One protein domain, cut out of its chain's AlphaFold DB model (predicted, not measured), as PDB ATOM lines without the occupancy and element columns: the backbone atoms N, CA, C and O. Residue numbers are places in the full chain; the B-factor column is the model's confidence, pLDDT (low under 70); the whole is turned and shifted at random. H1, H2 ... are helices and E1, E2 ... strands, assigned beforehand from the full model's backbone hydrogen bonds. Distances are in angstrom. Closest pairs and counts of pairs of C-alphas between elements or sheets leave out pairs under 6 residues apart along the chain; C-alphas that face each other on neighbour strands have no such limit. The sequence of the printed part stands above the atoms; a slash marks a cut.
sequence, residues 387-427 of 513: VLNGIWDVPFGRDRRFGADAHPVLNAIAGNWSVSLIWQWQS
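Overview. This is residues 387 to 427 of the 513 residues of an uncharacterized protein of Luteitalea sp (UniProt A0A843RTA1). Picture a narrow two-stranded ribbon, E1 and E2 side by side, with a small head at one end, where the loop of residues 394 to 407 and the short helix H1 fill the stretch between the strands. Ribbon and head follow each other along the longest axis, and the outline is a rod of 47 by 16 by 9 A. The printed part has 41 residues with two named strands and one named helix, in the order E1, H1, E2. The sheet's order is E1 - E2, antiparallel, and the class is mixed, helices and strands. The whole is extended, with a radius of gyration of the C-alphas of 14.1 A.

Along the chain. Find C-alpha 387 at (187.343, 125.329, 171.708); from there strand E1, residues 387 to 393, runs 20.2 A. Residues 394 to 407 hold no named element. Look next at C-alpha 408 at (217.791, 147.510, 173.494), where helix H1, residues 408 to 414, begins; it measures 10.0 A. Strand E2, residues 418 to 426, then runs 26.6 A to C-alpha 426 at (181.946, 123.402, 165.411).

Arrangement. Compare E1 with E2: they are antiparallel neighbours, with 172 degrees between their directions. C-alphas 387 and 424 face each other at 4.6 A, and C-alphas 393 and 418 at 4.3 A. Between them you will find N 388 and O 423 at 2.8 A and N 392 and O 419 at 2.9 A, within hydrogen-bond range. In H1 every O i to N i+4 pair is within hydrogen-bond range.

Size, cuts and confidence. The C-alphas of His 407 and Ser 427 are the two farthest apart, at 47.6 A. The link from E1 to H1 is long, with 14 residues, and the link from H1 to E2 is tight, with 3. The printed part has no cut. In this model the mean pLDDT of the printed part is 91.1, and no printed residue is under 70.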
ATOM      1  N   VAL A 387     186.985 124.008 171.197       98.06
ATOM      2  CA  VAL A 387     187.343 125.329 171.708       98.06
ATOM      3  C   VAL A 387     188.774 125.271 172.214       98.06
ATOM      4  O   VAL A 387     189.120 124.414 173.030       98.06
ATOM      5  N   LEU A 388     189.596 126.190 171.729       97.75
ATOM      6  CA  LEU A 388     190.991 126.356 172.094       97.75
ATOM      7  C   LEU A 388     191.200 127.781 172.588       97.75
ATOM      8  O   LEU A 388     190.977 128.733 171.845       97.75
ATOM      9  N   ASN A 389     191.683 127.916 173.818       97.69
ATOM     10  CA  ASN A 389     192.101 129.193 174.376       97.69
ATOM     11  C   ASN A 389     193.510 129.063 174.941       97.69
ATOM     12  O   ASN A 389     193.826 128.062 175.587       97.69
ATOM     13  N   GLY A 390     194.357 130.061 174.740       96.88
ATOM     14  CA  GLY A 390     195.701 130.039 175.299       96.88
ATOM     15  C   GLY A 390     196.367 131.399 175.288       96.88
ATOM     16  O   GLY A 390     196.037 132.265 174.480       96.88
ATOM     17  N   ILE A 391     197.317 131.560 176.201       97.00
ATOM     18  CA  ILE A 391     198.194 132.723 176.268       97.00
ATOM     19  C   ILE A 391     199.624 132.206 176.278       97.00
ATOM     20  O   ILE A 391     199.975 131.317 177.064       97.00
ATOM     21  N   TRP A 392     200.439 132.765 175.394       95.44
ATOM     22  CA  TRP A 392     201.859 132.486 175.316       95.44
ATOM     23  C   TRP A 392     202.654 133.784 175.395       95.44
ATOM     24  O   TRP A 392     202.677 134.577 174.454       95.44
ATOM     25  N   ASP A 393     203.342 133.969 176.513       94.19
ATOM     26  CA  ASP A 393     204.407 134.948 176.644       94.19
ATOM     27  C   ASP A 393     205.597 134.448 175.837       94.19
ATOM     28  O   ASP A 393     206.284 133.489 176.218       94.19
ATOM     29  N   VAL A 394     205.824 135.097 174.697       91.56
ATOM     30  CA  VAL A 394     206.906 134.754 173.786       91.56
ATOM     31  C   VAL A 394     208.212 134.856 174.574       91.56
ATOM     32  O   VAL A 394     208.530 135.915 175.120       91.56
ATOM     33  N   PRO A 395     208.999 133.771 174.662       89.75
ATOM     34  CA  PRO A 395     210.149 133.708 175.552       89.75
ATOM     35  C   PRO A 395     211.379 134.421 174.966       89.75
ATOM     36  O   PRO A 395     212.496 133.941 175.142       89.75
ATOM     37  N   PHE A 396     211.179 135.546 174.276       90.38
ATOM     38  CA  PHE A 396     212.215 136.372 173.669       90.38
ATOM     39  C   PHE A 396     212.296 137.746 174.346       90.38
ATOM     40  O   PHE A 396     211.273 138.374 174.628       90.38
ATOM     41  N   GLY A 397     213.518 138.217 174.586       88.94
ATOM     42  CA  GLY A 397     213.814 139.529 175.153       88.94
ATOM     43  C   GLY A 397     214.785 139.460 176.327       88.94
ATOM     44  O   GLY A 397     215.194 138.380 176.760       88.94
ATOM     45  N   ARG A 398     215.140 140.630 176.858       85.94
ATOM     46  CA  ARG A 398     215.993 140.737 178.044       85.94
ATOM     47  C   ARG A 398     215.382 139.974 179.213       85.94
ATOM     48  O   ARG A 398     214.171 140.027 179.416       85.94
ATOM     49  N   ASP A 399     216.226 139.239 179.932       84.94
ATOM     50  CA  ASP A 399     215.844 138.378 181.061       84.94
ATOM     51  C   ASP A 399     214.839 137.255 180.713       84.94
ATOM     52  O   ASP A 399     214.208 136.662 181.593       84.94
ATOM     53  N   ARG A 400     214.683 136.922 179.424       85.88
ATOM     54  CA  ARG A 400     213.889 135.778 178.945       85.88
ATOM     55  C   ARG A 400     214.798 134.652 178.446       85.88
ATOM     56  O   ARG A 400     216.008 134.802 178.304       85.88
ATOM     57  N   ARG A 401     214.197 133.489 178.170       85.88
ATOM     58  CA  ARG A 401     214.918 132.268 177.756       85.88
ATOM     59  C   ARG A 401     215.720 132.454 176.463       85.88
ATOM     60  O   ARG A 401     216.785 131.859 176.331       85.88
ATOM     61  N   PHE A 402     215.207 133.233 175.516       87.25
ATOM     62  CA  PHE A 402     215.873 133.560 174.259       87.25
ATOM     63  C   PHE A 402     216.146 135.063 174.193       87.25
ATOM     64  O   PHE A 402     215.309 135.870 174.583       87.25
ATOM     65  N   GLY A 403     217.316 135.454 173.682       85.44
ATOM     66  CA  GLY A 403     217.667 136.871 173.563       85.44
ATOM     67  C   GLY A 403     217.858 137.580 174.908       85.44
ATOM     68  O   GLY A 403     217.596 138.776 174.984       85.44
ATOM     69  N   ALA A 404     218.325 136.866 175.942       86.62
ATOM     70  CA  ALA A 404     218.577 137.428 177.273       86.62
ATOM     71  C   ALA A 404     219.468 138.687 177.228       86.62
ATOM     72  O   ALA A 404     219.196 139.660 177.925       86.62
ATOM     73  N   ASP A 405     220.449 138.709 176.319       89.19
ATOM     74  CA  ASP A 405     221.348 139.845 176.082       89.19
ATOM     75  C   ASP A 405     220.934 140.709 174.877       89.19
ATOM     76  O   ASP A 405     221.756 141.415 174.288       89.19
ATOM     77  N   ALA A 406     219.667 140.648 174.452       86.50
ATOM     78  CA  ALA A 406     219.206 141.379 173.279       86.50
ATOM     79  C   ALA A 406     219.522 142.880 173.399       86.50
ATOM     80  O   ALA A 406     219.256 143.540 174.417       86.50
ATOM     81  N   HIS A 407     220.074 143.429 172.311       91.31
ATOM     82  CA  HIS A 407     220.314 144.861 172.171       91.31
ATOM     83  C   HIS A 407     219.001 145.628 172.422       91.31
ATOM     84  O   HIS A 407     217.954 145.165 171.961       91.31
ATOM     85  N   PRO A 408     219.011 146.794 173.105       89.94
ATOM     86  CA  PRO A 408     217.791 147.510 173.494       89.94
ATOM     87  C   PRO A 408     216.785 147.710 172.357       89.94
ATOM     88  O   PRO A 408     215.591 147.543 172.564       89.94
ATOM     89  N   VAL A 409     217.276 147.995 171.148       91.25
ATOM     90  CA  VAL A 409     216.439 148.163 169.947       91.25
ATOM     91  C   VAL A 409     215.739 146.858 169.550       91.25
ATOM     92  O   VAL A 409     214.539 146.859 169.303       91.25
ATOM     93  N   LEU A 410     216.456 145.730 169.540       89.00
ATOM     94  CA  LEU A 410     215.869 144.427 169.220       89.00
ATOM     95  C   LEU A 410     214.878 143.986 170.304       89.00
ATOM     96  O   LEU A 410     213.821 143.451 169.987       89.00
ATOM     97  N   ASN A 411     215.185 144.254 171.575       89.56
ATOM     98  CA  ASN A 411     214.275 143.978 172.682       89.56
ATOM     99  C   ASN A 411     213.013 144.855 172.640       89.56
ATOM    100  O   ASN A 411     211.937 144.374 172.964       89.56
ATOM    101  N   ALA A 412     213.126 146.121 172.229       86.44
ATOM    102  CA  ALA A 412     211.975 147.010 172.088       86.44
ATOM    103  C   ALA A 412     211.018 146.562 170.971       86.44
ATOM    104  O   ALA A 412     209.818 146.785 171.072       86.44
ATOM    105  N   ILE A 413     211.547 145.931 169.918       88.12
ATOM    106  CA  ILE A 413     210.754 145.473 168.770       88.12
ATOM    107  C   ILE A 413     210.209 144.061 168.990       88.12
ATOM    108  O   ILE A 413     209.051 143.798 168.691       88.12
ATOM    109  N   ALA A 414     211.035 143.140 169.482       87.19
ATOM    110  CA  ALA A 414     210.734 141.708 169.506       87.19
ATOM    111  C   ALA A 414     210.621 141.119 170.922       87.19
ATOM    112  O   ALA A 414     210.271 139.948 171.062       87.19
ATOM    113  N   GLY A 415     210.908 141.890 171.972       87.81
ATOM    114  CA  GLY A 415     210.850 141.436 173.361       87.81
ATOM    115  C   GLY A 415     209.467 141.581 173.994       87.81
ATOM    116  O   GLY A 415     208.696 142.461 173.627       87.81
ATOM    117  N   ASN A 416     209.173 140.740 174.991       85.38
ATOM    118  CA  ASN A 416     207.966 140.826 175.833       85.38
ATOM    119  C   ASN A 416     206.618 140.761 175.090       85.38
ATOM    120  O   ASN A 416     205.604 141.224 175.609       85.38
ATOM    121  N   TRP A 417     206.585 140.158 173.903       91.62
ATOM    122  CA  TRP A 417     205.324 139.866 173.231       91.62
ATOM    123  C   TRP A 417     204.530 138.819 174.009       91.62
ATOM    124  O   TRP A 417     205.084 137.828 174.485       91.62
ATOM    125  N   SER A 418     203.217 139.017 174.085       93.69
ATOM    126  CA  SER A 418     202.275 138.005 174.544       93.69
ATOM    127  C   SER A 418     201.262 137.762 173.435       93.69
ATOM    128  O   SER A 418     200.714 138.706 172.862       93.69
ATOM    129  N   VAL A 419     201.057 136.497 173.087       95.00
ATOM    130  CA  VAL A 419     200.112 136.070 172.058       95.00
ATOM    131  C   VAL A 419     198.929 135.419 172.753       95.00
ATOM    132  O   VAL A 419     199.091 134.434 173.470       95.00
ATOM    133  N   SER A 420     197.738 135.966 172.526       95.94
ATOM    134  CA  SER A 420     196.477 135.369 172.970       95.94
ATOM    135  C   SER A 420     195.787 134.707 171.784       95.94
ATOM    136  O   SER A 420     195.590 135.339 170.747       95.94
ATOM    137  N   LEU A 421     195.426 133.436 171.940       94.31
ATOM    138  CA  LEU A 421     194.700 132.651 170.949       94.31
ATOM    139  C   LEU A 421     193.330 132.288 171.505       94.31
ATOM    140  O   LEU A 421     193.235 131.708 172.587       94.31
ATOM    141  N   ILE A 422     192.292 132.586 170.732       96.38
ATOM    142  CA  ILE A 422     190.937 132.077 170.922       96.38
ATOM    143  C   ILE A 422     190.512 131.512 169.577       96.38
ATOM    144  O   ILE A 422     190.480 132.229 168.577       96.38
ATOM    145  N   TRP A 423     190.208 130.223 169.546       97.31
ATOM    146  CA  TRP A 423     189.714 129.557 168.357       97.31
ATOM    147  C   TRP A 423     188.549 128.652 168.719       97.31
ATOM    148  O   TRP A 423     188.593 127.903 169.697       97.31
ATOM    149  N   GLN A 424     187.494 128.741 167.919       96.25
ATOM    150  CA  GLN A 424     186.331 127.886 168.027       96.25
ATOM    151  C   GLN A 424     186.025 127.303 166.658       96.25
ATOM    152  O   GLN A 424     186.016 128.011 165.652       96.25
ATOM    153  N   TRP A 425     185.747 126.013 166.648       94.88
ATOM    154  CA  TRP A 425     185.221 125.317 165.494       94.88
ATOM    155  C   TRP A 425     184.096 124.405 165.960       94.88
ATOM    156  O   TRP A 425     184.171 123.792 167.028       94.88
ATOM    157  N   GLN A 426     183.033 124.334 165.176       91.69
ATOM    158  CA  GLN A 426     181.946 123.402 165.411       91.69
ATOM    159  C   GLN A 426     181.358 122.957 164.081       91.69
ATOM    160  O   GLN A 426     181.366 123.724 163.118       91.69
ATOM    161  N   SER A 427     180.820 121.744 164.051       87.12
ATOM    162  CA  SER A 427     179.999 121.298 162.932       87.12
ATOM    163  C   SER A 427     178.704 122.118 162.849       87.12
ATOM    164  O   SER A 427     178.281 122.768 163.816       87.12
TER     165      SER A 427